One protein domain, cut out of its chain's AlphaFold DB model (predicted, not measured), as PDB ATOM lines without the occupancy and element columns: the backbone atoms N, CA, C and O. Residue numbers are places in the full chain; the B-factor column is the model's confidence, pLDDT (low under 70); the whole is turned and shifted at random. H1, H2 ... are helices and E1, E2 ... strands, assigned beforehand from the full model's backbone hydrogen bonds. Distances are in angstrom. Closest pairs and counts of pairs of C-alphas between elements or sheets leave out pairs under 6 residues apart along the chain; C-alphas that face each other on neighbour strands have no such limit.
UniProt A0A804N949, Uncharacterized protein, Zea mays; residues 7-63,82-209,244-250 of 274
ATOM      1  N   ASN A   7     -38.505 -28.589 -19.797       52.31
ATOM      2  CA  ASN A   7     -37.053 -28.421 -19.844       52.31
ATOM      3  C   ASN A   7     -36.340 -29.746 -19.594       52.31
ATOM      4  O   ASN A   7     -35.408 -30.082 -20.329       52.31
ATOM      5  N   ILE A   8     -36.812 -30.529 -18.617       53.00
ATOM      6  CA  ILE A   8     -36.276 -31.869 -18.364       53.00
ATOM      7  C   ILE A   8     -36.539 -32.721 -19.601       53.00
ATOM      8  O   ILE A   8     -35.586 -33.152 -20.243       53.00
ATOM      9  N   LYS A   9     -37.794 -32.843 -20.051       54.22
ATOM     10  CA  LYS A   9     -38.158 -33.561 -21.285       54.22
ATOM     11  C   LYS A   9     -37.304 -33.138 -22.487       54.22
ATOM     12  O   LYS A   9     -36.929 -33.983 -23.301       54.22
ATOM     13  N   ARG A  10     -36.967 -31.849 -22.604       51.50
ATOM     14  CA  ARG A  10     -36.097 -31.335 -23.664       51.50
ATOM     15  C   ARG A  10     -34.647 -31.792 -23.526       51.50
ATOM     16  O   ARG A  10     -34.111 -32.327 -24.495       51.50
ATOM     17  N   GLY A  11     -34.036 -31.637 -22.353       48.12
ATOM     18  CA  GLY A  11     -32.685 -32.144 -22.068       48.12
ATOM     19  C   GLY A  11     -32.583 -33.653 -22.289       48.12
ATOM     20  O   GLY A  11     -31.610 -34.162 -22.841       48.12
ATOM     21  N   LEU A  12     -33.660 -34.355 -21.960       48.19
ATOM     22  CA  LEU A  12     -33.828 -35.762 -22.227       48.19
ATOM     23  C   LEU A  12     -33.789 -36.056 -23.756       48.19
ATOM     24  O   LEU A  12     -32.989 -36.880 -24.211       48.19
ATOM     25  N   PHE A  13     -34.566 -35.367 -24.594       51.69
ATOM     26  CA  PHE A  13     -34.481 -35.569 -26.052       51.69
ATOM     27  C   PHE A  13     -33.079 -35.317 -26.628       51.69
ATOM     28  O   PHE A  13     -32.640 -36.041 -27.519       51.69
ATOM     29  N   LEU A  14     -32.355 -34.345 -26.082       47.38
ATOM     30  CA  LEU A  14     -31.003 -34.001 -26.523       47.38
ATOM     31  C   LEU A  14     -29.981 -35.106 -26.198       47.38
ATOM     32  O   LEU A  14     -29.141 -35.451 -27.032       47.38
ATOM     33  N   SER A  15     -30.116 -35.751 -25.038       47.06
ATOM     34  CA  SER A  15     -29.311 -36.925 -24.674       47.06
ATOM     35  C   SER A  15     -29.527 -38.115 -25.629       47.06
ATOM     36  O   SER A  15     -28.581 -38.844 -25.928       47.06
ATOM     37  N   ILE A  16     -30.741 -38.295 -26.174       54.12
ATOM     38  CA  ILE A  16     -31.024 -39.319 -27.207       54.12
ATOM     39  C   ILE A  16     -30.281 -39.010 -28.508       54.12
ATOM     40  O   ILE A  16     -29.745 -39.903 -29.166       54.12
ATOM     41  N   GLU A  17     -30.310 -37.749 -28.933       54.62
ATOM     42  CA  GLU A  17     -29.672 -37.326 -30.180       54.62
ATOM     43  C   GLU A  17     -28.155 -37.512 -30.099       54.62
ATOM     44  O   GLU A  17     -27.549 -38.011 -31.050       54.62
ATOM     45  N   CYS A  18     -27.563 -37.239 -28.935       51.88
ATOM     46  CA  CYS A  18     -26.157 -37.497 -28.629       51.88
ATOM     47  C   CYS A  18     -25.766 -38.970 -28.880       51.88
ATOM     48  O   CYS A  18     -24.896 -39.247 -29.712       51.88
ATOM     49  N   ILE A  19     -26.460 -39.928 -28.249       51.97
ATOM     50  CA  ILE A  19     -26.141 -41.360 -28.399       51.97
ATOM     51  C   ILE A  19     -26.460 -41.897 -29.805       51.97
ATOM     52  O   ILE A  19     -25.695 -42.688 -30.359       51.97
ATOM     53  N   ASN A  20     -27.545 -41.429 -30.429       54.22
ATOM     54  CA  ASN A  20     -27.890 -41.820 -31.799       54.22
ATOM     55  C   ASN A  20     -26.845 -41.339 -32.808       54.22
ATOM     56  O   ASN A  20     -26.535 -42.067 -33.747       54.22
ATOM     57  N   THR A  21     -26.278 -40.148 -32.603       54.53
ATOM     58  CA  THR A  21     -25.227 -39.602 -33.472       54.53
ATOM     59  C   THR A  21     -23.989 -40.480 -33.472       54.53
ATOM     60  O   THR A  21     -23.478 -40.816 -34.540       54.53
ATOM     61  N   LEU A  22     -23.541 -40.899 -32.287       56.44
ATOM     62  CA  LEU A  22     -22.397 -41.795 -32.154       56.44
ATOM     63  C   LEU A  22     -22.673 -43.146 -32.831       56.44
ATOM     64  O   LEU A  22     -21.877 -43.608 -33.646       56.44
ATOM     65  N   ASN A  23     -23.827 -43.750 -32.537       55.75
ATOM     66  CA  ASN A  23     -24.203 -45.057 -33.074       55.75
ATOM     67  C   ASN A  23     -24.334 -45.044 -34.600       55.75
ATOM     68  O   ASN A  23     -23.797 -45.920 -35.273       55.75
ATOM     69  N   GLU A  24     -25.026 -44.056 -35.167       58.06
ATOM     70  CA  GLU A  24     -25.175 -43.960 -36.620       58.06
ATOM     71  C   GLU A  24     -23.855 -43.618 -37.308       58.06
ATOM     72  O   GLU A  24     -23.574 -44.119 -38.397       58.06
ATOM     73  N   GLY A  25     -23.010 -42.831 -36.652       56.91
ATOM     74  CA  GLY A  25     -21.672 -42.558 -37.125       56.91
ATOM     75  C   GLY A  25     -20.797 -43.803 -37.246       56.91
ATOM     76  O   GLY A  25     -20.185 -44.050 -38.288       56.91
ATOM     77  N   LEU A  26     -20.813 -44.632 -36.205       56.62
ATOM     78  CA  LEU A  26     -20.165 -45.938 -36.211       56.62
ATOM     79  C   LEU A  26     -20.747 -46.821 -37.323       56.62
ATOM     80  O   LEU A  26     -19.990 -47.378 -38.112       56.62
ATOM     81  N   LEU A  27     -22.073 -46.855 -37.490       57.34
ATOM     82  CA  LEU A  27     -22.726 -47.608 -38.568       57.34
ATOM     83  C   LEU A  27     -22.326 -47.142 -39.979       57.34
ATOM     84  O   LEU A  27     -22.198 -47.978 -40.875       57.34
ATOM     85  N   LEU A  28     -22.121 -45.841 -40.205       55.47
ATOM     86  CA  LEU A  28     -21.651 -45.321 -41.495       55.47
ATOM     87  C   LEU A  28     -20.205 -45.732 -41.779       55.47
ATOM     88  O   LEU A  28     -19.921 -46.190 -42.887       55.47
ATOM     89  N   HIS A  29     -19.331 -45.658 -40.773       54.47
ATOM     90  CA  HIS A  29     -17.969 -46.187 -40.855       54.47
ATOM     91  C   HIS A  29     -17.969 -47.710 -41.098       54.47
ATOM     92  O   HIS A  29     -17.153 -48.245 -41.845       54.47
ATOM     93  N   HIS A  30     -18.928 -48.439 -40.524       55.12
ATOM     94  CA  HIS A  30     -19.088 -49.871 -40.775       55.12
ATOM     95  C   HIS A  30     -19.547 -50.162 -42.202       55.12
ATOM     96  O   HIS A  30     -19.013 -51.056 -42.857       55.12
ATOM     97  N   ALA A  31     -20.519 -49.405 -42.706       54.12
ATOM     98  CA  ALA A  31     -21.010 -49.557 -44.067       54.12
ATOM     99  C   ALA A  31     -19.922 -49.236 -45.107       54.12
ATOM    100  O   ALA A  31     -19.804 -49.969 -46.089       54.12
ATOM    101  N   SER A  32     -19.100 -48.202 -44.885       54.19
ATOM    102  CA  SER A  32     -17.943 -47.913 -45.750       54.19
ATOM    103  C   SER A  32     -16.872 -49.007 -45.673       54.19
ATOM    104  O   SER A  32     -16.231 -49.304 -46.677       54.19
ATOM    105  N   ALA A  33     -16.750 -49.683 -44.526       55.22
ATOM    106  CA  ALA A  33     -15.890 -50.849 -44.321       55.22
ATOM    107  C   ALA A  33     -16.513 -52.201 -44.757       55.22
ATOM    108  O   ALA A  33     -15.936 -53.260 -44.478       55.22
ATOM    109  N   GLY A  34     -17.673 -52.204 -45.430       50.69
ATOM    110  CA  GLY A  34     -18.299 -53.400 -46.018       50.69
ATOM    111  C   GLY A  34     -19.197 -54.227 -45.085       50.69
ATOM    112  O   GLY A  34     -19.412 -55.411 -45.338       50.69
ATOM    113  N   CYS A  35     -19.706 -53.644 -43.999       49.19
ATOM    114  CA  CYS A  35     -20.654 -54.292 -43.083       49.19
ATOM    115  C   CYS A  35     -22.117 -54.209 -43.581       49.19
ATOM    116  O   CYS A  35     -22.430 -53.363 -44.425       49.19
ATOM    117  N   PRO A  36     -23.044 -55.038 -43.049       53.97
ATOM    118  CA  PRO A  36     -24.465 -54.982 -43.400       53.97
ATOM    119  C   PRO A  36     -25.064 -53.584 -43.189       53.97
ATOM    120  O   PRO A  36     -24.778 -52.916 -42.195       53.97
ATOM    121  N   LYS A  37     -25.906 -53.132 -44.128       52.34
ATOM    122  CA  LYS A  37     -26.474 -51.775 -44.103       52.34
ATOM    123  C   LYS A  37     -27.488 -51.621 -42.953       52.34
ATOM    124  O   LYS A  37     -28.350 -52.487 -42.804       52.34
ATOM    125  N   PRO A  38     -27.437 -50.519 -42.181       55.12
ATOM    126  CA  PRO A  38     -28.391 -50.266 -41.102       55.12
ATOM    127  C   PRO A  38     -29.805 -49.979 -41.627       55.12
ATOM    128  O   PRO A  38     -29.978 -49.549 -42.772       55.12
ATOM    129  N   GLN A  39     -30.814 -50.163 -40.764       59.34
ATOM    130  CA  GLN A  39     -32.194 -49.762 -41.061       59.34
ATOM    131  C   GLN A  39     -32.302 -48.246 -41.270       59.34
ATOM    132  O   GLN A  39     -31.607 -47.452 -40.634       59.34
ATOM    133  N   TRP A  40     -33.183 -47.840 -42.185       61.53
ATOM    134  CA  TRP A  40     -33.305 -46.448 -42.603       61.53
ATOM    135  C   TRP A  40     -33.988 -45.583 -41.534       61.53
ATOM    136  O   TRP A  40     -35.035 -45.951 -41.010       61.53
ATOM    137  N   SER A  41     -33.420 -44.413 -41.227       68.94
ATOM    138  CA  SER A  41     -33.954 -43.471 -40.233       68.94
ATOM    139  C   SER A  41     -33.975 -42.032 -40.780       68.94
ATOM    140  O   SER A  41     -33.256 -41.697 -41.730       68.94
ATOM    141  N   LYS A  42     -34.798 -41.149 -40.189       66.12
ATOM    142  CA  LYS A  42     -34.779 -39.703 -40.505       66.12
ATOM    143  C   LYS A  42     -33.397 -39.098 -40.231       66.12
ATOM    144  O   LYS A  42     -32.954 -38.223 -40.969       66.12
ATOM    145  N   TYR A  43     -32.716 -39.595 -39.201       60.19
ATOM    146  CA  TYR A  43     -31.370 -39.166 -38.840       60.19
ATOM    147  C   TYR A  43     -30.335 -39.707 -39.837       60.19
ATOM    148  O   TYR A  43     -29.550 -38.927 -40.360       60.19
ATOM    149  N   LEU A  44     -30.458 -40.963 -40.278       63.69
ATOM    150  CA  LEU A  44     -29.607 -41.546 -41.320       63.69
ATOM    151  C   LEU A  44     -29.756 -40.797 -42.649       63.69
ATOM    152  O   LEU A  44     -28.786 -40.592 -43.376       63.69
ATOM    153  N   SER A  45     -30.979 -40.357 -42.953       72.81
ATOM    154  CA  SER A  45     -31.260 -39.501 -44.110       72.81
ATOM    155  C   SER A  45     -30.557 -38.147 -43.981       72.81
ATOM    156  O   SER A  45     -30.009 -37.649 -44.961       72.81
ATOM    157  N   PHE A  46     -30.533 -37.565 -42.777       70.62
ATOM    158  CA  PHE A  46     -29.798 -36.335 -42.498       70.62
ATOM    159  C   PHE A  46     -28.282 -36.532 -42.589       70.62
ATOM    160  O   PHE A  46     -27.638 -35.761 -43.294       70.62
ATOM    161  N   LEU A  47     -27.714 -37.571 -41.973       65.31
ATOM    162  CA  LEU A  47     -26.277 -37.855 -42.038       65.31
ATOM    163  C   LEU A  47     -25.798 -38.117 -43.475       65.31
ATOM    164  O   LEU A  47     -24.677 -37.772 -43.829       65.31
ATOM    165  N   LYS A  48     -26.657 -38.682 -44.331       68.12
ATOM    166  CA  LYS A  48     -26.381 -38.861 -45.768       68.12
ATOM    167  C   LYS A  48     -26.711 -37.635 -46.622       68.12
ATOM    168  O   LYS A  48     -26.496 -37.658 -47.831       68.12
ATOM    169  N   SER A  49     -27.272 -36.582 -46.033       74.44
ATOM    170  CA  SER A  49     -27.683 -35.396 -46.778       74.44
ATOM    171  C   SER A  49     -26.483 -34.538 -47.174       74.44
ATOM    172  O   SER A  49     -25.497 -34.425 -46.443       74.44
ATOM    173  N   ARG A  50     -26.621 -33.831 -48.302       78.56
ATOM    174  CA  ARG A  50     -25.663 -32.803 -48.732       78.56
ATOM    175  C   ARG A  50     -25.430 -31.752 -47.643       78.56
ATOM    176  O   ARG A  50     -24.300 -31.343 -47.422       78.56
ATOM    177  N   ARG A  51     -26.490 -31.386 -46.912       77.31
ATOM    178  CA  ARG A  51     -26.424 -30.429 -45.804       77.31
ATOM    179  C   ARG A  51     -25.480 -30.896 -44.697       77.31
ATOM    180  O   ARG A  51     -24.664 -30.108 -44.240       77.31
ATOM    181  N   PHE A  52     -25.576 -32.154 -44.262       72.44
ATOM    182  CA  PHE A  52     -24.659 -32.682 -43.248       72.44
ATOM    183  C   PHE A  52     -23.225 -32.738 -43.772       72.44
ATOM    184  O   PHE A  52     -22.315 -32.329 -43.061       72.44
ATOM    185  N   SER A  53     -23.027 -33.151 -45.028       74.12
ATOM    186  CA  SER A  53     -21.703 -33.138 -45.662       74.12
ATOM    187  C   SER A  53     -21.098 -31.733 -45.737       74.12
ATOM    188  O   SER A  53     -19.902 -31.580 -45.529       74.12
ATOM    189  N   GLU A  54     -21.903 -30.700 -45.991       79.88
ATOM    190  CA  GLU A  54     -21.449 -29.307 -46.003       79.88
ATOM    191  C   GLU A  54     -21.133 -28.787 -44.594       79.88
ATOM    192  O   GLU A  54     -20.117 -28.122 -44.413       79.88
ATOM    193  N   LEU A  55     -21.957 -29.133 -43.600       74.00
ATOM    194  CA  LEU A  55     -21.759 -28.755 -42.194       74.00
ATOM    195  C   LEU A  55     -20.564 -29.448 -41.536       74.00
ATOM    196  O   LEU A  55     -19.978 -28.901 -40.609       74.00
ATOM    197  N   THR A  56     -20.230 -30.656 -41.986       69.69
ATOM    198  CA  THR A  56     -19.138 -31.471 -41.438       69.69
ATOM    199  C   THR A  56     -17.857 -31.383 -42.252       69.69
ATOM    200  O   THR A  56     -16.970 -32.212 -42.072       69.69
ATOM    201  N   LYS A  57     -17.735 -30.388 -43.140       77.81
ATOM    202  CA  LYS A  57     -16.466 -30.143 -43.824       77.81
ATOM    203  C   LYS A  57     -15.366 -29.875 -42.790       77.81
ATOM    204  O   LYS A  57     -15.614 -29.122 -41.841       77.81
ATOM    205  N   PRO A  58     -14.160 -30.437 -42.985       77.62
ATOM    206  CA  PRO A  58     -13.033 -30.155 -42.115       77.62
ATOM    207  C   PRO A  58     -12.782 -28.653 -42.004       77.62
ATOM    208  O   PRO A  58     -12.883 -27.915 -42.989       77.62
ATOM    209  N   LYS A  59     -12.444 -28.210 -40.796       79.62
ATOM    210  CA  LYS A  59     -11.996 -26.840 -40.550       79.62
ATOM    211  C   LYS A  59     -10.478 -26.786 -40.618       79.62
ATOM    212  O   LYS A  59      -9.809 -27.684 -40.116       79.62
ATOM    213  N   TYR A  60      -9.950 -25.726 -41.222       70.56
ATOM    214  CA  TYR A  60      -8.514 -25.548 -41.422       70.56
ATOM    215  C   TYR A  60      -8.034 -24.298 -40.690       70.56
ATOM    216  O   TYR A  60      -8.598 -23.215 -40.850       70.56
ATOM    217  N   TRP A  61      -6.971 -24.449 -39.905       62.53
ATOM    218  CA  TRP A  61      -6.227 -23.346 -39.307       62.53
ATOM    219  C   TRP A  61      -4.949 -23.109 -40.124       62.53
ATOM    220  O   TRP A  61      -4.280 -24.066 -40.497       62.53
ATOM    221  N   LYS A  62      -4.641 -21.842 -40.450       60.91
ATOM    222  CA  LYS A  62      -3.503 -21.402 -41.296       60.91
ATOM    223  C   LYS A  62      -3.435 -21.943 -42.736       60.91
ATOM    224  O   LYS A  62      -2.404 -21.811 -43.381       60.91
ATOM    225  N   GLY A  63      -4.517 -22.500 -43.284       50.25
ATOM    226  CA  GLY A  63      -4.525 -22.999 -44.668       50.25
ATOM    227  C   GLY A  63      -3.620 -24.213 -44.908       50.25
ATOM    228  O   GLY A  63      -3.531 -24.686 -46.037       50.25
ATOM    229  N   ASN A  82       4.368 -55.231 -31.120       49.81
ATOM    230  CA  ASN A  82       3.085 -55.179 -30.419       49.81
ATOM    231  C   ASN A  82       2.807 -56.482 -29.669       49.81
ATOM    232  O   ASN A  82       2.189 -57.402 -30.195       49.81
ATOM    233  N   GLU A  83       3.233 -56.512 -28.407       57.72
ATOM    234  CA  GLU A  83       2.704 -57.426 -27.384       57.72
ATOM    235  C   GLU A  83       1.254 -57.045 -26.994       57.72
ATOM    236  O   GLU A  83       0.534 -57.852 -26.411       57.72
ATOM    237  N   TYR A  84       0.781 -55.848 -27.392       60.06
ATOM    238  CA  TYR A  84      -0.544 -55.316 -27.058       60.06
ATOM    239  C   TYR A  84      -1.288 -54.660 -28.247       60.06
ATOM    240  O   TYR A  84      -0.644 -54.132 -29.160       60.06
ATOM    241  N   PRO A  85      -2.641 -54.652 -28.233       76.44
ATOM    242  CA  PRO A  85      -3.478 -53.993 -29.243       76.44
ATOM    243  C   PRO A  85      -3.248 -52.481 -29.367       76.44
ATOM    244  O   PRO A  85      -2.968 -51.796 -28.380       76.44
ATOM    245  N   LYS A  86      -3.448 -51.928 -30.572       86.00
ATOM    246  CA  LYS A  86      -3.253 -50.488 -30.839       86.00
ATOM    247  C   LYS A  86      -4.349 -49.632 -30.197       86.00
ATOM    248  O   LYS A  86      -5.525 -49.782 -30.528       86.00
ATOM    249  N   ILE A  87      -3.969 -48.704 -29.319       88.69
ATOM    250  CA  ILE A  87      -4.886 -47.765 -28.652       88.69
ATOM    251  C   ILE A  87      -4.707 -46.354 -29.229       88.69
ATOM    252  O   ILE A  87      -3.587 -45.928 -29.511       88.69
ATOM    253  N   HIS A  88      -5.804 -45.611 -29.371       92.56
ATOM    254  CA  HIS A  88      -5.796 -44.177 -29.661       92.56
ATOM    255  C   HIS A  88      -6.741 -43.440 -28.711       92.56
ATOM    256  O   HIS A  88      -7.931 -43.739 -28.636       92.56
ATOM    257  N   THR A  89      -6.233 -42.463 -27.977       94.50
ATOM    258  CA  THR A  89      -7.018 -41.669 -27.032       94.50
ATOM    259  C   THR A  89      -7.585 -40.429 -27.718       94.50
ATOM    260  O   THR A  89      -6.879 -39.706 -28.418       94.50
ATOM    261  N   LEU A  90      -8.866 -40.155 -27.513       95.56
ATOM    262  CA  LEU A  90      -9.572 -38.980 -28.003       95.56
ATOM    263  C   LEU A  90     -10.146 -38.211 -26.816       95.56
ATOM    264  O   LEU A  90     -10.620 -38.807 -25.854       95.56
ATOM    265  N   PHE A  91     -10.167 -36.888 -26.894       95.19
ATOM    266  CA  PHE A  91     -10.911 -36.070 -25.938       95.19
ATOM    267  C   PHE A  91     -11.505 -34.853 -26.633       95.19
ATOM    268  O   PHE A  91     -10.902 -34.312 -27.559       95.19
ATOM    269  N   SER A  92     -12.707 -34.450 -26.225       90.75
ATOM    270  CA  SER A  92     -13.451 -33.361 -26.868       90.75
ATOM    271  C   SER A  92     -13.295 -32.059 -26.093       90.75
ATOM    272  O   SER A  92     -13.393 -32.048 -24.871       90.75
ATOM    273  N   THR A  93     -13.104 -30.960 -26.816       95.25
ATOM    274  CA  THR A  93     -12.952 -29.599 -26.276       95.25
ATOM    275  C   THR A  93     -13.656 -28.590 -27.179       95.25
ATOM    276  O   THR A  93     -13.972 -28.902 -28.328       95.25
ATOM    277  N   GLU A  94     -13.871 -27.376 -26.680       94.38
ATOM    278  CA  GLU A  94     -14.349 -26.235 -27.468       94.38
ATOM    279  C   GLU A  94     -13.297 -25.114 -27.495       94.38
ATOM    280  O   GLU A  94     -12.402 -25.089 -26.648       94.38
ATOM    281  N   CYS A  95     -13.398 -24.180 -28.450       93.25
ATOM    282  CA  CYS A  95     -12.521 -22.999 -28.541       93.25
ATOM    283  C   CYS A  95     -12.774 -22.004 -27.388       93.25
ATOM    284  O   CYS A  95     -13.345 -20.933 -27.579       93.25
ATOM    285  N   SER A  96     -12.356 -22.354 -26.173       92.19
ATOM    286  CA  SER A  96     -12.519 -21.539 -24.969       92.19
ATOM    287  C   SER A  96     -11.346 -21.737 -24.016       92.19
ATOM    288  O   SER A  96     -10.860 -22.854 -23.842       92.19
ATOM    289  N   SER A  97     -10.960 -20.670 -23.311       91.38
ATOM    290  CA  SER A  97      -9.923 -20.723 -22.274       91.38
ATOM    291  C   SER A  97     -10.260 -21.689 -21.135       91.38
ATOM    292  O   SER A  97      -9.363 -22.155 -20.437       91.38
ATOM    293  N   TYR A  98     -11.541 -22.022 -20.949       92.19
ATOM    294  CA  TYR A  98     -11.971 -23.053 -20.006       92.19
ATOM    295  C   TYR A  98     -11.440 -24.445 -20.384       92.19
ATOM    296  O   TYR A  98     -11.008 -25.195 -19.516       92.19
ATOM    297  N   PHE A  99     -11.405 -24.781 -21.672       95.31
ATOM    298  CA  PHE A  99     -10.866 -26.060 -22.129       95.31
ATOM    299  C   PHE A  99      -9.342 -26.038 -22.297       95.31
ATOM    300  O   PHE A  99      -8.721 -27.100 -22.375       95.31
ATOM    301  N   ASP A 100      -8.715 -24.860 -22.313       95.31
ATOM    302  CA  ASP A 100      -7.260 -24.733 -22.448       95.31
ATOM    303  C   ASP A 100      -6.531 -25.312 -21.232       95.31
ATOM    304  O   ASP A 100      -5.657 -26.168 -21.382       95.31
ATOM    305  N   TRP A 101      -6.914 -24.908 -20.016       93.00
ATOM    306  CA  TRP A 101      -6.275 -25.423 -18.797       93.00
ATOM    307  C   TRP A 101      -6.569 -26.913 -18.582       93.00
ATOM    308  O   TRP A 101      -5.691 -27.659 -18.149       93.00
ATOM    309  N   GLN A 102      -7.769 -27.357 -18.957       96.00
ATOM    310  CA  GLN A 102      -8.163 -28.766 -18.960       96.00
ATOM    311  C   GLN A 102      -7.299 -29.586 -19.922       96.00
ATOM    312  O   GLN A 102      -6.748 -30.616 -19.541       96.00
ATOM    313  N   THR A 103      -7.075 -29.072 -21.135       97.25
ATOM    314  CA  THR A 103      -6.177 -29.686 -22.123       97.25
ATOM    315  C   THR A 103      -4.764 -29.827 -21.563       97.25
ATOM    316  O   THR A 103      -4.167 -30.896 -21.675       97.25
ATOM    317  N   VAL A 104      -4.227 -28.777 -20.932       96.62
ATOM    318  CA  VAL A 104      -2.889 -28.820 -20.323       96.62
ATOM    319  C   VAL A 104      -2.817 -29.895 -19.234       96.62
ATOM    320  O   VAL A 104      -1.881 -30.699 -19.236       96.62
ATOM    321  N   GLY A 105      -3.811 -29.949 -18.341       95.06
ATOM    322  CA  GLY A 105      -3.892 -30.949 -17.274       95.06
ATOM    323  C   GLY A 105      -3.979 -32.380 -17.810       95.06
ATOM    324  O   GLY A 105      -3.186 -33.240 -17.412       95.06
ATOM    325  N   LEU A 106      -4.875 -32.625 -18.768       96.06
ATOM    326  CA  LEU A 106      -5.050 -33.937 -19.378       96.06
ATOM    327  C   LEU A 106      -3.779 -34.382 -20.110       96.06
ATOM    328  O   LEU A 106      -3.291 -35.477 -19.846       96.06
ATOM    329  N   MET A 107      -3.188 -33.529 -20.955       97.56
ATOM    330  CA  MET A 107      -1.959 -33.852 -21.695       97.56
ATOM    331  C   MET A 107      -0.768 -34.114 -20.769       97.56
ATOM    332  O   MET A 107       0.065 -34.975 -21.062       97.56
ATOM    333  N   HIS A 108      -0.669 -33.390 -19.652       96.06
ATOM    334  CA  HIS A 108       0.338 -33.664 -18.631       96.06
ATOM    335  C   HIS A 108       0.109 -35.036 -17.985       96.06
ATOM    336  O   HIS A 108       1.027 -35.856 -17.943       96.06
ATOM    337  N   SER A 109      -1.124 -35.318 -17.557       94.81
ATOM    338  CA  SER A 109      -1.469 -36.590 -16.913       94.81
ATOM    339  C   SER A 109      -1.338 -37.797 -17.847       94.81
ATOM    340  O   SER A 109      -0.826 -38.822 -17.417       94.81
ATOM    341  N   PHE A 110      -1.680 -37.659 -19.131       95.81
ATOM    342  CA  PHE A 110      -1.510 -38.689 -20.162       95.81
ATOM    343  C   PHE A 110      -0.043 -39.117 -20.311       95.81
ATOM    344  O   PHE A 110       0.261 -40.302 -20.434       95.81
ATOM    345  N   ARG A 111       0.887 -38.151 -20.266       95.31
ATOM    346  CA  ARG A 111       2.331 -38.436 -20.327       95.31
ATOM    347  C   ARG A 111       2.813 -39.151 -19.067       95.31
ATOM    348  O   ARG A 111       3.566 -40.112 -19.169       95.31
ATOM    349  N   LEU A 112       2.382 -38.688 -17.893       93.88
ATOM    350  CA  LEU A 112       2.788 -39.278 -16.614       93.88
ATOM    351  C   LEU A 112       2.180 -40.659 -16.367       93.88
ATOM    352  O   LEU A 112       2.802 -41.489 -15.713       93.88
ATOM    353  N   SER A 113       0.980 -40.911 -16.885       92.44
ATOM    354  CA  SER A 113       0.285 -42.178 -16.691       92.44
ATOM    355  C   SER A 113       0.905 -43.327 -17.483       92.44
ATOM    356  O   SER A 113       0.528 -44.470 -17.256       92.44
ATOM    357  N   GLY A 114       1.801 -43.041 -18.436       90.25
ATOM    358  CA  GLY A 114       2.343 -44.047 -19.347       90.25
ATOM    359  C   GLY A 114       1.280 -44.628 -20.279       90.25
ATOM    360  O   GLY A 114       1.364 -45.802 -20.634       90.25
ATOM    361  N   GLN A 115       0.255 -43.840 -20.639       92.50
ATOM    362  CA  GLN A 115      -0.812 -44.313 -21.520       92.50
ATOM    363  C   GLN A 115      -0.222 -44.758 -22.867       92.50
ATOM    364  O   GLN A 115       0.438 -43.954 -23.529       92.50
ATOM    365  N   PRO A 116      -0.461 -46.005 -23.305       90.31
ATOM    366  CA  PRO A 116      -0.008 -46.450 -24.613       90.31
ATOM    367  C   PRO A 116      -0.787 -45.764 -25.741       90.31
ATOM    368  O   PRO A 116      -1.981 -45.474 -25.618       90.31
ATOM    369  N   GLY A 117      -0.114 -45.594 -26.879       89.94
ATOM    370  CA  GLY A 117      -0.717 -45.077 -28.103       89.94
ATOM    371  C   GLY A 117      -0.720 -43.553 -28.220       89.94
ATOM    372  O   GLY A 117      -0.103 -42.836 -27.436       89.94
ATOM    373  N   ASN A 118      -1.401 -43.061 -29.255       91.81
ATOM    374  CA  ASN A 118      -1.478 -41.633 -29.556       91.81
ATOM    375  C   ASN A 118      -2.680 -40.986 -28.864       91.81
ATOM    376  O   ASN A 118      -3.665 -41.655 -28.567       91.81
ATOM    377  N   ILE A 119      -2.623 -39.669 -28.672       95.38
ATOM    378  CA  ILE A 119      -3.747 -38.862 -28.195       95.38
ATOM    379  C   ILE A 119      -4.098 -37.782 -29.218       95.38
ATOM    380  O   ILE A 119      -3.215 -37.184 -29.834       95.38
ATOM    381  N   THR A 120      -5.388 -37.518 -29.411       96.81
ATOM    382  CA  THR A 120      -5.874 -36.424 -30.256       96.81
ATOM    383  C   THR A 120      -6.985 -35.656 -29.559       96.81
ATOM    384  O   THR A 120      -7.997 -36.218 -29.140       96.81
ATOM    385  N   ARG A 121      -6.802 -34.341 -29.480       97.75
ATOM    386  CA  ARG A 121      -7.829 -33.388 -29.086       97.75
ATOM    387  C   ARG A 121      -8.782 -33.166 -30.245       97.75
ATOM    388  O   ARG A 121      -8.356 -32.807 -31.339       97.75
ATOM    389  N   LEU A 122     -10.068 -33.328 -29.999       96.06
ATOM    390  CA  LEU A 122     -11.126 -32.969 -30.926       96.06
ATOM    391  C   LEU A 122     -11.626 -31.576 -30.541       96.06
ATOM    392  O   LEU A 122     -12.268 -31.406 -29.504       96.06
ATOM    393  N   LEU A 123     -11.261 -30.570 -31.331       96.19
ATOM    394  CA  LEU A 123     -11.500 -29.167 -31.007       96.19
ATOM    395  C   LEU A 123     -12.695 -28.636 -31.810       96.19
ATOM    396  O   LEU A 123     -12.569 -28.326 -32.997       96.19
ATOM    397  N   SER A 124     -13.852 -28.553 -31.154       94.06
ATOM    398  CA  SER A 124     -15.123 -28.111 -31.735       94.06
ATOM    399  C   SER A 124     -15.273 -26.595 -31.659       94.06
ATOM    400  O   SER A 124     -15.424 -26.032 -30.578       94.06
ATOM    401  N   CYS A 125     -15.261 -25.917 -32.808       91.94
ATOM    402  CA  CYS A 125     -15.297 -24.450 -32.854       91.94
ATOM    403  C   CYS A 125     -16.261 -23.922 -33.907       91.94
ATOM    404  O   CYS A 125     -16.471 -24.548 -34.955       91.94
ATOM    405  N   THR A 126     -16.832 -22.742 -33.665       91.06
ATOM    406  CA  THR A 126     -17.420 -21.941 -34.746       91.06
ATOM    407  C   THR A 126     -16.304 -21.317 -35.592       91.06
ATOM    408  O   THR A 126     -15.138 -21.315 -35.197       91.06
ATOM    409  N   ASP A 127     -16.631 -20.829 -36.791       87.75
ATOM    410  CA  ASP A 127     -15.629 -20.157 -37.639       87.75
ATOM    411  C   ASP A 127     -15.161 -18.829 -37.037       87.75
ATOM    412  O   ASP A 127     -14.059 -18.372 -37.325       87.75
ATOM    413  N   GLU A 128     -15.998 -18.202 -36.211       89.94
ATOM    414  CA  GLU A 128     -15.675 -16.963 -35.510       89.94
ATOM    415  C   GLU A 128     -14.727 -17.222 -34.337       89.94
ATOM    416  O   GLU A 128     -13.684 -16.571 -34.245       89.94
ATOM    417  N   ASP A 129     -15.024 -18.231 -33.513       91.19
ATOM    418  CA  ASP A 129     -14.161 -18.606 -32.389       91.19
ATOM    419  C   ASP A 129     -12.785 -19.049 -32.885       91.19
ATOM    420  O   ASP A 129     -11.760 -18.618 -32.360       91.19
ATOM    421  N   LEU A 130     -12.748 -19.860 -33.951       91.50
ATOM    422  CA  LEU A 130     -11.504 -20.402 -34.493       91.50
ATOM    423  C   LEU A 130     -10.544 -19.309 -34.989       91.50
ATOM    424  O   LEU A 130      -9.335 -19.493 -34.901       91.50
ATOM    425  N   LYS A 131     -11.054 -18.173 -35.487       89.75
ATOM    426  CA  LYS A 131     -10.215 -17.053 -35.955       89.75
ATOM    427  C   LYS A 131      -9.433 -16.385 -34.828       89.75
ATOM    428  O   LYS A 131      -8.329 -15.904 -35.064       89.75
ATOM    429  N   ASN A 132     -10.027 -16.319 -33.639       89.50
ATOM    430  CA  ASN A 132      -9.481 -15.588 -32.494       89.50
ATOM    431  C   ASN A 132      -8.887 -16.510 -31.422       89.50
ATOM    432  O   ASN A 132      -8.269 -16.029 -30.467       89.50
ATOM    433  N   TYR A 133      -9.092 -17.820 -31.554       94.06
ATOM    434  CA  TYR A 133      -8.581 -18.809 -30.622       94.06
ATOM    435  C   TYR A 133      -7.045 -18.821 -30.623       94.06
ATOM    436  O   TYR A 133      -6.392 -18.532 -31.620       94.06
ATOM    437  N   LYS A 134      -6.450 -19.091 -29.457       92.94
ATOM    438  CA  LYS A 134      -4.987 -19.065 -29.266       92.94
ATOM    439  C   LYS A 134      -4.423 -20.404 -28.807       92.94
ATOM    440  O   LYS A 134      -3.245 -20.667 -29.016       92.94
ATOM    441  N   GLY A 135      -5.252 -21.270 -28.224       93.44
ATOM    442  CA  GLY A 135      -4.846 -22.560 -27.667       93.44
ATOM    443  C   GLY A 135      -4.629 -23.665 -28.707       93.44
ATOM    444  O   GLY A 135      -4.885 -24.832 -28.410       93.44
ATOM    445  N   HIS A 136      -4.201 -23.342 -29.930       91.31
ATOM    446  CA  HIS A 136      -4.058 -24.310 -31.028       91.31
ATOM    447  C   HIS A 136      -3.031 -25.407 -30.718       91.31
ATOM    448  O   HIS A 136      -3.309 -26.585 -30.937       91.31
ATOM    449  N   ASP A 137      -1.904 -25.033 -30.113       92.31
ATOM    450  CA  ASP A 137      -0.732 -25.906 -29.955       92.31
ATOM    451  C   ASP A 137      -0.690 -26.638 -28.598       92.31
ATOM    452  O   ASP A 137       0.337 -27.180 -28.196       92.31
ATOM    453  N   LEU A 138      -1.812 -26.667 -27.866       94.38
ATOM    454  CA  LEU A 138      -1.890 -27.299 -26.541       94.38
ATOM    455  C   LEU A 138      -1.867 -28.838 -26.597       94.38
ATOM    456  O   LEU A 138      -1.493 -29.487 -25.621       94.38
ATOM    457  N   ALA A 139      -2.273 -29.425 -27.724       95.56
ATOM    458  CA  ALA A 139      -2.323 -30.868 -27.954       95.56
ATOM    459  C   ALA A 139      -2.341 -31.176 -29.464       95.56
ATOM    460  O   ALA A 139      -2.765 -30.317 -30.243       95.56
ATOM    461  N   PRO A 140      -1.983 -32.402 -29.902       95.94
ATOM    462  CA  PRO A 140      -2.286 -32.858 -31.260       95.94
ATOM    463  C   PRO A 140      -3.788 -32.709 -31.519       95.94
ATOM    464  O   PRO A 140      -4.592 -33.281 -30.785       95.94
ATOM    465  N   THR A 141      -4.176 -31.893 -32.499       95.62
ATOM    466  CA  THR A 141      -5.555 -31.398 -32.614       95.62
ATOM    467  C   THR A 141      -6.180 -31.750 -33.959       95.62
ATOM    468  O   THR A 141      -5.616 -31.463 -35.010       95.62
ATOM    469  N   HIS A 142      -7.388 -32.309 -33.905       94.19
ATOM    470  CA  HIS A 142      -8.314 -32.432 -35.026       94.19
ATOM    471  C   HIS A 142      -9.399 -31.365 -34.895       94.19
ATOM    472  O   HIS A 142     -10.122 -31.331 -33.896       94.19
ATOM    473  N   TYR A 143      -9.519 -30.496 -35.893       93.50
ATOM    474  CA  TYR A 143     -10.500 -29.414 -35.879       93.50
ATOM    475  C   TYR A 143     -11.869 -29.918 -36.328       93.50
ATOM    476  O   TYR A 143     -12.009 -30.560 -37.371       93.50
ATOM    477  N   VAL A 144     -12.887 -29.600 -35.535       88.88
ATOM    478  CA  VAL A 144     -14.256 -30.067 -35.733       88.88
ATOM    479  C   VAL A 144     -15.193 -28.861 -35.825       88.88
ATOM    480  O   VAL A 144     -15.071 -27.906 -35.052       88.88
ATOM    481  N   PRO A 145     -16.157 -28.859 -36.758       90.25
ATOM    482  CA  PRO A 145     -17.255 -27.910 -36.708       90.25
ATOM    483  C   PRO A 145     -18.048 -28.028 -35.408       90.25
ATOM    484  O   PRO A 145     -18.478 -29.117 -35.036       90.25
ATOM    485  N   SER A 146     -18.275 -26.899 -34.736       89.19
ATOM    486  CA  SER A 146     -19.190 -26.870 -33.597       89.19
ATOM    487  C   SER A 146     -20.582 -27.341 -34.024       89.19
ATOM    488  O   SER A 146     -21.183 -26.807 -34.959       89.19
ATOM    489  N   MET A 147     -21.083 -28.335 -33.301       81.38
ATOM    490  CA  MET A 147     -22.452 -28.834 -33.366       81.38
ATOM    491  C   MET A 147     -23.262 -28.380 -32.149       81.38
ATOM    492  O   MET A 147     -24.397 -28.824 -31.991       81.38
ATOM    493  N   SER A 148     -22.729 -27.459 -31.325       80.75
ATOM    494  CA  SER A 148     -23.408 -26.935 -30.129       80.75
ATOM    495  C   SER A 148     -24.815 -26.443 -30.438       80.75
ATOM    496  O   SER A 148     -25.680 -26.508 -29.573       80.75
ATOM    497  N   ARG A 149     -25.061 -25.987 -31.671       79.31
ATOM    498  CA  ARG A 149     -26.409 -25.801 -32.192       79.31
ATOM    499  C   ARG A 149     -26.792 -26.942 -33.136       79.31
ATOM    500  O   ARG A 149     -26.245 -27.049 -34.233       79.31
ATOM    501  N   HIS A 150     -27.771 -27.751 -32.747       72.31
ATOM    502  CA  HIS A 150     -28.204 -28.910 -33.511       72.31
ATOM    503  C   HIS A 150     -28.773 -28.475 -34.880       72.31
ATOM    504  O   HIS A 150     -29.724 -27.692 -34.945       72.31
ATOM    505  N   PRO A 151     -28.278 -29.014 -36.008       67.38
ATOM    506  CA  PRO A 151     -28.642 -28.533 -37.343       67.38
ATOM    507  C   PRO A 151     -30.085 -28.849 -37.770       67.38
ATOM    508  O   PRO A 151     -30.682 -28.082 -38.526       67.38
ATOM    509  N   LEU A 152     -30.666 -29.967 -37.317       64.88
ATOM    510  CA  LEU A 152     -32.069 -30.302 -37.608       64.88
ATOM    511  C   LEU A 152     -33.080 -29.552 -36.739       64.88
ATOM    512  O   LEU A 152     -34.059 -29.039 -37.269       64.88
ATOM    513  N   THR A 153     -32.876 -29.537 -35.424       69.19
ATOM    514  CA  THR A 153     -33.849 -29.007 -34.463       69.19
ATOM    515  C   THR A 153     -33.610 -27.538 -34.118       69.19
ATOM    516  O   THR A 153     -34.530 -26.865 -33.667       69.19
ATOM    517  N   GLY A 154     -32.399 -27.025 -34.353       71.62
ATOM    518  CA  GLY A 154     -31.989 -25.667 -34.001       71.62
ATOM    519  C   GLY A 154     -31.589 -25.488 -32.536       71.62
ATOM    520  O   GLY A 154     -31.286 -24.355 -32.150       71.62
ATOM    521  N   ASP A 155     -31.579 -26.567 -31.750       69.56
ATOM    522  CA  ASP A 155     -31.355 -26.535 -30.303       69.56
ATOM    523  C   ASP A 155     -29.940 -26.204 -29.916       69.56
ATOM    524  O   ASP A 155     -29.005 -26.655 -30.561       69.56
ATOM    525  N   TRP A 156     -29.788 -25.510 -28.796       74.31
ATOM    526  CA  TRP A 156     -28.488 -25.323 -28.183       74.31
ATOM    527  C   TRP A 156     -28.221 -26.434 -27.156       74.31
ATOM    528  O   TRP A 156     -28.882 -26.506 -26.121       74.31
ATOM    529  N   TYR A 157     -27.276 -27.320 -27.469       72.88
ATOM    530  CA  TYR A 157     -26.834 -28.428 -26.624       72.88
ATOM    531  C   TYR A 157     -25.358 -28.779 -26.900       72.88
ATOM    532  O   TYR A 157     -25.068 -29.682 -27.688       72.88
ATOM    533  N   PRO A 158     -24.401 -28.094 -26.248       73.44
ATOM    534  CA  PRO A 158     -22.965 -28.274 -26.490       73.44
ATOM    535  C   PRO A 158     -22.455 -29.702 -26.301       73.44
ATOM    536  O   PRO A 158     -21.544 -30.127 -27.004       73.44
ATOM    537  N   ALA A 159     -23.079 -30.488 -25.419       71.81
ATOM    538  CA  ALA A 159     -22.670 -31.868 -25.166       71.81
ATOM    539  C   ALA A 159     -22.748 -32.775 -26.415       71.81
ATOM    540  O   ALA A 159     -22.059 -33.795 -26.469       71.81
ATOM    541  N   ILE A 160     -23.500 -32.391 -27.459       70.62
ATOM    542  CA  ILE A 160     -23.503 -33.106 -28.746       70.62
ATOM    543  C   ILE A 160     -22.166 -33.010 -29.494       70.62
ATOM    544  O   ILE A 160     -21.889 -33.841 -30.361       70.62
ATOM    545  N   ASN A 161     -21.311 -32.042 -29.151       82.19
ATOM    546  CA  ASN A 161     -19.983 -31.920 -29.740       82.19
ATOM    547  C   ASN A 161     -19.164 -33.189 -29.526       82.19
ATOM    548  O   ASN A 161     -18.499 -33.612 -30.459       82.19
ATOM    549  N   LYS A 162     -19.252 -33.841 -28.359       80.44
ATOM    550  CA  LYS A 162     -18.466 -35.047 -28.061       80.44
ATOM    551  C   LYS A 162     -18.725 -36.187 -29.063       80.44
ATOM    552  O   LYS A 162     -17.780 -36.590 -29.743       80.44
ATOM    553  N   PRO A 163     -19.960 -36.703 -29.234       76.56
ATOM    554  CA  PRO A 163     -20.213 -37.754 -30.222       76.56
ATOM    555  C   PRO A 163     -20.042 -37.273 -31.669       76.56
ATOM    556  O   PRO A 163     -19.561 -38.038 -32.506       76.56
ATOM    557  N   ALA A 164     -20.400 -36.022 -31.981       78.25
ATOM    558  CA  ALA A 164     -20.260 -35.487 -33.333       78.25
ATOM    559  C   ALA A 164     -18.788 -35.359 -33.748       78.25
ATOM    560  O   ALA A 164     -18.440 -35.664 -34.886       78.25
ATOM    561  N   ALA A 165     -17.921 -34.969 -32.818       83.06
ATOM    562  CA  ALA A 165     -16.493 -34.832 -33.031       83.06
ATOM    563  C   ALA A 165     -15.801 -36.181 -33.225       83.06
ATOM    564  O   ALA A 165     -14.968 -36.313 -34.122       83.06
ATOM    565  N   VAL A 166     -16.173 -37.197 -32.437       81.19
ATOM    566  CA  VAL A 166     -15.662 -38.567 -32.611       81.19
ATOM    567  C   VAL A 166     -16.053 -39.104 -33.985       81.19
ATOM    568  O   VAL A 166     -15.205 -39.625 -34.708       81.19
ATOM    569  N   LEU A 167     -17.312 -38.919 -34.389       78.31
ATOM    570  CA  LEU A 167     -17.760 -39.294 -35.727       78.31
ATOM    571  C   LEU A 167     -17.009 -38.520 -36.820       78.31
ATOM    572  O   LEU A 167     -16.541 -39.102 -37.796       78.31
ATOM    573  N   HIS A 168     -16.871 -37.207 -36.658       80.81
ATOM    574  CA  HIS A 168     -16.127 -36.384 -37.600       80.81
ATOM    575  C   HIS A 168     -14.682 -36.877 -37.754       80.81
ATOM    576  O   HIS A 168     -14.191 -36.966 -38.875       80.81
ATOM    577  N   TRP A 169     -14.014 -37.255 -36.664       84.00
ATOM    578  CA  TRP A 169     -12.676 -37.844 -36.703       84.00
ATOM    579  C   TRP A 169     -12.657 -39.189 -37.444       84.00
ATOM    580  O   TRP A 169     -11.885 -39.344 -38.384       84.00
ATOM    581  N   LEU A 170     -13.573 -40.110 -37.124       78.06
ATOM    582  CA  LEU A 170     -13.681 -41.425 -37.780       78.06
ATOM    583  C   LEU A 170     -13.918 -41.358 -39.295       78.06
ATOM    584  O   LEU A 170     -13.549 -42.283 -40.019       78.06
ATOM    585  N   ASN A 171     -14.567 -40.295 -39.773       76.25
ATOM    586  CA  ASN A 171     -14.860 -40.106 -41.193       76.25
ATOM    587  C   ASN A 171     -13.729 -39.419 -41.967       76.25
ATOM    588  O   ASN A 171     -13.696 -39.520 -43.191       76.25
ATOM    589  N   HIS A 172     -12.832 -38.710 -41.280       79.06
ATOM    590  CA  HIS A 172     -11.814 -37.870 -41.918       79.06
ATOM    591  C   HIS A 172     -10.379 -38.300 -41.607       79.06
ATOM    592  O   HIS A 172      -9.451 -37.799 -42.236       79.06
ATOM    593  N   VAL A 173     -10.183 -39.224 -40.666       79.38
ATOM    594  CA  VAL A 173      -8.869 -39.731 -40.274       79.38
ATOM    595  C   VAL A 173      -8.792 -41.222 -40.563       79.38
ATOM    596  O   VAL A 173      -9.610 -42.011 -40.093       79.38
ATOM    597  N   GLN A 174      -7.772 -41.621 -41.324       78.38
ATOM    598  CA  GLN A 174      -7.425 -43.027 -41.472       78.38
ATOM    599  C   GLN A 174      -6.665 -43.476 -40.223       78.38
ATOM    600  O   GLN A 174      -5.591 -42.960 -39.919       78.38
ATOM    601  N   THR A 175      -7.233 -44.431 -39.495       77.69
ATOM    602  CA  THR A 175      -6.646 -44.992 -38.278       77.69
ATOM    603  C   THR A 175      -6.593 -46.511 -38.375       77.69
ATOM    604  O   THR A 175      -7.494 -47.140 -38.932       77.69
ATOM    605  N   ASP A 176      -5.527 -47.097 -37.843       78.25
ATOM    606  CA  ASP A 176      -5.353 -48.535 -37.642       78.25
ATOM    607  C   ASP A 176      -5.480 -48.922 -36.160       78.25
ATOM    608  O   ASP A 176      -5.121 -50.040 -35.778       78.25
ATOM    609  N   ALA A 177      -5.975 -47.998 -35.325       80.88
ATOM    610  CA  ALA A 177      -6.270 -48.273 -33.931       80.88
ATOM    611  C   ALA A 177      -7.217 -49.473 -33.832       80.88
ATOM    612  O   ALA A 177      -8.124 -49.653 -34.643       80.88
ATOM    613  N   GLU A 178      -7.022 -50.297 -32.814       81.56
ATOM    614  CA  GLU A 178      -7.955 -51.357 -32.457       81.56
ATOM    615  C   GLU A 178      -8.918 -50.869 -31.394       81.56
ATOM    616  O   GLU A 178     -10.091 -51.220 -31.463       81.56
ATOM    617  N   PHE A 179      -8.456 -50.016 -30.479       81.94
ATOM    618  CA  PHE A 179      -9.235 -49.388 -29.420       81.94
ATOM    619  C   PHE A 179      -9.120 -47.865 -29.467       81.94
ATOM    620  O   PHE A 179      -8.045 -47.308 -29.657       81.94
ATOM    621  N   LEU A 180     -10.232 -47.197 -29.213       87.12
ATOM    622  CA  LEU A 180     -10.373 -45.771 -29.007       87.12
ATOM    623  C   LEU A 180     -10.763 -45.545 -27.552       87.12
ATOM    624  O   LEU A 180     -11.770 -46.080 -27.094       87.12
ATOM    625  N   VAL A 181      -9.985 -44.751 -26.828       89.81
ATOM    626  CA  VAL A 181     -10.304 -44.337 -25.458       89.81
ATOM    627  C   VAL A 181     -10.776 -42.893 -25.517       89.81
ATOM    628  O   VAL A 181      -9.999 -42.004 -25.827       89.81
ATOM    629  N   ILE A 182     -12.053 -42.645 -25.261       88.06
ATOM    630  CA  ILE A 182     -12.663 -41.318 -25.287       88.06
ATOM    631  C   ILE A 182     -12.783 -40.810 -23.850       88.06
ATOM    632  O   ILE A 182     -13.478 -41.411 -23.027       88.06
ATOM    633  N   LEU A 183     -12.129 -39.684 -23.576       88.69
ATOM    634  CA  LEU A 183     -12.101 -39.011 -22.278       88.69
ATOM    635  C   LEU A 183     -12.808 -37.654 -22.353       88.69
ATOM    636  O   LEU A 183     -12.901 -37.044 -23.424       88.69
ATOM    637  N   ASP A 184     -13.297 -37.178 -21.211       87.38
ATOM    638  CA  ASP A 184     -13.652 -35.767 -21.054       87.38
ATOM    639  C   ASP A 184     -12.395 -34.933 -20.775       87.38
ATOM    640  O   ASP A 184     -11.389 -35.434 -20.270       87.38
ATOM    641  N   ALA A 185     -12.430 -33.653 -21.147       89.31
ATOM    642  CA  ALA A 185     -11.275 -32.766 -21.013       89.31
ATOM    643  C   ALA A 185     -10.918 -32.463 -19.548       89.31
ATOM    644  O   ALA A 185      -9.757 -32.210 -19.240       89.31
ATOM    645  N   ASP A 186     -11.897 -32.516 -18.646       85.62
ATOM    646  CA  ASP A 186     -11.745 -32.288 -17.207       85.62
ATOM    647  C   ASP A 186     -11.272 -33.533 -16.432       85.62
ATOM    648  O   ASP A 186     -11.223 -33.527 -15.200       85.62
ATOM    649  N   MET A 187     -10.882 -34.597 -17.137       86.38
ATOM    650  CA  MET A 187     -10.318 -35.798 -16.534       86.38
ATOM    651  C   MET A 187      -8.805 -35.712 -16.358       86.38
ATOM    652  O   MET A 187      -8.084 -35.101 -17.143       86.38
ATOM    653  N   ILE A 188      -8.312 -36.410 -15.335       86.56
ATOM    654  CA  ILE A 188      -6.886 -36.594 -15.067       86.56
ATOM    655  C   ILE A 188      -6.583 -38.090 -15.038       86.56
ATOM    656  O   ILE A 188      -7.240 -38.862 -14.335       86.56
ATOM    657  N   MET A 189      -5.560 -38.496 -15.786       88.12
ATOM    658  CA  MET A 189      -5.101 -39.881 -15.832       88.12
ATOM    659  C   MET A 189      -4.174 -40.182 -14.653       88.12
ATOM    660  O   MET A 189      -3.149 -39.529 -14.465       88.12
ATOM    661  N   ARG A 190      -4.529 -41.195 -13.855       87.88
ATOM    662  CA  ARG A 190      -3.705 -41.682 -12.730       87.88
ATOM    663  C   ARG A 190      -2.858 -42.910 -13.072       87.88
ATOM    664  O   ARG A 190      -2.037 -43.322 -12.263       87.88
ATOM    665  N   GLY A 191      -3.081 -43.494 -14.241       86.25
ATOM    666  CA  GLY A 191      -2.443 -44.706 -14.737       86.25
ATOM    667  C   GLY A 191      -2.935 -45.008 -16.153       86.25
ATOM    668  O   GLY A 191      -3.825 -44.296 -16.641       86.25
ATOM    669  N   PRO A 192      -2.344 -46.003 -16.828       90.06
ATOM    670  CA  PRO A 192      -2.776 -46.372 -18.159       90.06
ATOM    671  C   PRO A 192      -4.184 -46.980 -18.105       90.06
ATOM    672  O   PRO A 192      -4.553 -47.684 -17.171       90.06
ATOM    673  N   ILE A 193      -4.971 -46.676 -19.126       86.31
ATOM    674  CA  ILE A 193      -6.269 -47.249 -19.428       86.31
ATOM    675  C   ILE A 193      -6.051 -48.252 -20.551       86.31
ATOM    676  O   ILE A 193      -5.777 -47.897 -21.702       86.31
ATOM    677  N   THR A 194      -6.212 -49.509 -20.188       86.56
ATOM    678  CA  THR A 194      -6.002 -50.718 -20.984       86.56
ATOM    679  C   THR A 194      -7.369 -51.356 -21.223       86.56
ATOM    680  O   THR A 194      -7.891 -52.080 -20.379       86.56
ATOM    681  N   PRO A 195      -8.002 -51.070 -22.372       82.94
ATOM    682  CA  PRO A 195      -9.359 -51.486 -22.708       82.94
ATOM    683  C   PRO A 195      -9.782 -52.897 -22.301       82.94
ATOM    684  O   PRO A 195     -10.854 -53.090 -21.725       82.94
ATOM    685  N   TRP A 196      -8.944 -53.883 -22.602       81.81
ATOM    686  CA  TRP A 196      -9.230 -55.295 -22.368       81.81
ATOM    687  C   TRP A 196      -9.325 -55.652 -20.883       81.81
ATOM    688  O   TRP A 196     -10.086 -56.552 -20.536       81.81
ATOM    689  N   GLU A 197      -8.629 -54.932 -20.001       84.00
ATOM    690  CA  GLU A 197      -8.708 -55.140 -18.546       84.00
ATOM    691  C   GLU A 197     -10.077 -54.737 -17.991       84.00
ATOM    692  O   GLU A 197     -10.549 -55.308 -17.013       84.00
ATOM    693  N   TYR A 198     -10.762 -53.825 -18.683       78.00
ATOM    694  CA  TYR A 198     -12.134 -53.419 -18.382       78.00
ATOM    695  C   TYR A 198     -13.182 -54.261 -19.121       78.00
ATOM    696  O   TYR A 198     -14.367 -53.938 -19.094       78.00
ATOM    697  N   GLY A 199     -12.770 -55.328 -19.813       76.69
ATOM    698  CA  GLY A 199     -13.665 -56.188 -20.588       76.69
ATOM    699  C   GLY A 199     -14.061 -55.616 -21.952       76.69
ATOM    700  O   GLY A 199     -14.893 -56.220 -22.638       76.69
ATOM    701  N   ALA A 200     -13.459 -54.499 -22.382       76.19
ATOM    702  CA  ALA A 200     -13.661 -53.978 -23.726       76.19
ATOM    703  C   ALA A 200     -13.154 -55.009 -24.732       76.19
ATOM    704  O   ALA A 200     -11.977 -55.377 -24.752       76.19
ATOM    705  N   LYS A 201     -14.049 -55.495 -25.582       69.50
ATOM    706  CA  LYS A 201     -13.718 -56.531 -26.559       69.50
ATOM    707  C   LYS A 201     -14.606 -56.431 -27.765       69.50
ATOM    708  O   LYS A 201     -15.572 -55.661 -27.800       69.50
ATOM    709  N   ARG A 202     -14.285 -57.247 -28.772       59.44
ATOM    710  CA  ARG A 202     -14.974 -57.112 -30.030       59.44
ATOM    711  C   ARG A 202     -16.500 -57.409 -29.881       59.44
ATOM    712  O   ARG A 202     -16.871 -58.560 -29.776       59.44
ATOM    713  N   GLY A 203     -17.374 -56.396 -29.871       58.97
ATOM    714  CA  GLY A 203     -18.838 -56.405 -29.837       58.97
ATOM    715  C   GLY A 203     -19.366 -55.568 -28.683       58.97
ATOM    716  O   GLY A 203     -20.569 -55.393 -28.537       58.97
ATOM    717  N   HIS A 204     -18.448 -55.093 -27.845       64.44
ATOM    718  CA  HIS A 204     -18.714 -54.811 -26.456       64.44
ATOM    719  C   HIS A 204     -17.907 -53.578 -26.038       64.44
ATOM    720  O   HIS A 204     -16.804 -53.717 -25.495       64.44
ATOM    721  N   PRO A 205     -18.396 -52.368 -26.378       70.31
ATOM    722  CA  PRO A 205     -17.827 -51.149 -25.828       70.31
ATOM    723  C   PRO A 205     -18.075 -51.128 -24.321       70.31
ATOM    724  O   PRO A 205     -19.091 -51.637 -23.845       70.31
ATOM    725  N   VAL A 206     -17.158 -50.516 -23.584       69.50
ATOM    726  CA  VAL A 206     -17.318 -50.312 -22.143       69.50
ATOM    727  C   VAL A 206     -17.307 -48.825 -21.855       69.50
ATOM    728  O   VAL A 206     -16.606 -48.047 -22.507       69.50
ATOM    729  N   SER A 207     -18.127 -48.428 -20.901       70.56
ATOM    730  CA  SER A 207     -18.195 -47.063 -20.407       70.56
ATOM    731  C   SER A 207     -18.354 -47.095 -18.903       70.56
ATOM    732  O   SER A 207     -18.791 -48.108 -18.350       70.56
ATOM    733  N   THR A 208     -18.081 -45.986 -18.230       63.56
ATOM    734  CA  THR A 208     -18.393 -45.937 -16.804       63.56
ATOM    735  C   THR A 208     -19.878 -46.019 -16.536       63.56
ATOM    736  O   THR A 208     -20.685 -45.526 -17.335       63.56
ATOM    737  N   PRO A 209     -20.248 -46.582 -15.379       54.12
ATOM    738  CA  PRO A 209     -21.614 -46.509 -14.912       54.12
ATOM    739  C   PRO A 209     -21.985 -45.044 -14.664       54.12
ATOM    740  O   PRO A 209     -21.414 -44.371 -13.812       54.12
ATOM    741  N   ALA A 244     -15.177 -41.373 -15.760       29.36
ATOM    742  CA  ALA A 244     -15.893 -41.602 -17.030       29.36
ATOM    743  C   ALA A 244     -15.056 -41.869 -18.305       29.36
ATOM    744  O   ALA A 244     -14.944 -41.051 -19.207       29.36
ATOM    745  N   ILE A 245     -14.519 -43.078 -18.431       33.41
ATOM    746  CA  ILE A 245     -13.855 -43.597 -19.626       33.41
ATOM    747  C   ILE A 245     -14.900 -44.204 -20.570       33.41
ATOM    748  O   ILE A 245     -15.668 -45.070 -20.157       33.41
ATOM    749  N   TYR A 246     -14.898 -43.813 -21.845       44.56
ATOM    750  CA  TYR A 246     -15.587 -44.534 -22.923       44.56
ATOM    751  C   TYR A 246     -14.550 -45.264 -23.776       44.56
ATOM    752  O   TYR A 246     -13.653 -44.633 -24.319       44.56
ATOM    753  N   ILE A 247     -14.655 -46.581 -23.930       45.19
ATOM    754  CA  ILE A 247     -13.704 -47.381 -24.706       45.19
ATOM    755  C   ILE A 247     -14.428 -48.028 -25.890       45.19
ATOM    756  O   ILE A 247     -15.292 -48.889 -25.714       45.19
ATOM    757  N   ILE A 248     -14.071 -47.620 -27.106       45.88
ATOM    758  CA  ILE A 248     -14.677 -48.071 -28.365       45.88
ATOM    759  C   ILE A 248     -13.634 -48.814 -29.191       45.88
ATOM    760  O   ILE A 248     -12.624 -48.245 -29.555       45.88
ATOM    761  N   LEU A 249     -13.869 -50.063 -29.579       34.59
ATOM    762  CA  LEU A 249     -12.979 -50.747 -30.522       34.59
ATOM    763  C   LEU A 249     -13.148 -50.228 -31.957       34.59
ATOM    764  O   LEU A 249     -14.236 -50.297 -32.524       34.59
ATOM    765  N   ALA A 250     -12.064 -49.806 -32.594       35.62
ATOM    766  CA  ALA A 250     -12.014 -49.466 -34.011       35.62
ATOM    767  C   ALA A 250     -12.115 -50.709 -34.926       35.62
ATOM    768  O   ALA A 250     -12.720 -50.639 -35.995       35.62
TER     769      ALA A 250
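AT A GLANCE: This is residues 7 to 63, 82 to 209 and 244 to 250 of the 274 residues of an uncharacterized protein of Zea mays (UniProt A0A804N949). A strongly twisted sheet of five strands forms the core, with the long helix H4 covering one face and H7 the other; the longest helix, H1, packs side by side with H7 on the side of H7 away from the sheet. The short H2 and H3 lie beyond, H2 near H1, and H8 grazes the sheet. The printed part has 192 residues, with eight named helices and five named strands in the order H1 H2 H3 E1 H4 E2 H5 H6 E3 H7 E4 H8 E5. The sheet runs E3 E2 E1 E4 E5 and is mixed, and the class is mixed, helices and strands. The whole is compact, with a radius of gyration of the C-alphas of 16.6 A and a rounded outline of 43 by 42 by 39 A.

IN THESE COORDINATES: The sheet is made of E1, residues 87 to 94, 23.5 A long, E2, residues 118 to 125, 22.3 A, E3, residues 141 to 145, E4, residues 179 to 184, 16.6 A, and E5, residues 246 to 249. C-alpha 87 stands at (-4.886, -47.765, -28.652). H4, residues 97 to 112, is 23.2 A long, and H7, residues 158 to 172, 21.3 A. H1, residues 7 to 32, is 37.6 A long, from C-alpha 7 at (-37.053, -28.421, -19.844). The short helices are H2, residues 42 to 47, H3, residues 50 to 55, H5, residues 127 to 132, H6, residues 135 to 138, and H8, residues 195 to 198. E5 ends with C-alpha 249 at (-12.979, -50.747, -30.522).

HOW THE PARTS SIT: E1 and E2 are parallel at 22 degrees, with N 89 and O 118 within hydrogen-bond range at 2.8 A. E2 and E3 are parallel at 30 degrees, with N 142 and O 121 at 2.8 A. E1 and E4 are parallel at 28 degrees, with N 90 and O 181 at 2.7 A. E4 and the edge strand E5 are antiparallel at 161 degrees, with N 180 and O 248 at 2.6 A. E1, H4, E2 and E2, H5 H6, E3 are strand-helix-strand units, parallel neighbour strands with helices between, and E3, H7, E4 is a split one, with E2 and E1 between its strands; the three crossovers are right-handed. The sheet has helices on both faces, three layers: H4 and H5 on one, H7 on the other. H4 lies over E1 at a height over the sheet of 9.7 A, along the strands at 4 degrees to E1 on the local plane. The closest C-alphas of H7 and E1 are those of Ser 92 and Lys 162, 5.4 A apart. H5 lies over E2 at a height of 9.0 A. H6 touches H4 at residues 97 to 104 of H4, closest at the C-alphas of Asp 100 and Gly 135, 6.1 A. H8 only grazes the sheet with residues 195 to 198. H1 and H7 touch, the same way at a shallow tilt of 5 degrees, closest at the C-alphas of Leu 22 and Pro 163, 5.0 A. H2 is close to H1 but not clearly touching, and likewise to H3; H1 and H3 are apart. Every O i to N i+4 pair is within hydrogen-bond range in H1, H2 and H3; the figures are 10 of 12 in H4, 9 of 11 in H7 and 0 of 2 in H5, which has 2 of 3 O i to N i+3 pairs within range, while H6 and H8 are too short for an O i to N i+4 pair.

THE WHOLE: The two C-alphas farthest apart are those of Asn 7 and Glu 83, 49.8 A. Residues 64 to 81 are not printed, with 36.0 A between C-alphas 63 and 82, nor are residues 210 to 243, with 7.8 A between C-alphas 209 and 244. Of the links that are printed whole, the one from E3 to H7 is long. The mean pLDDT of the printed part is 75.8, and 65 residues are under 70, among them 7 to 44 and 244 to 250.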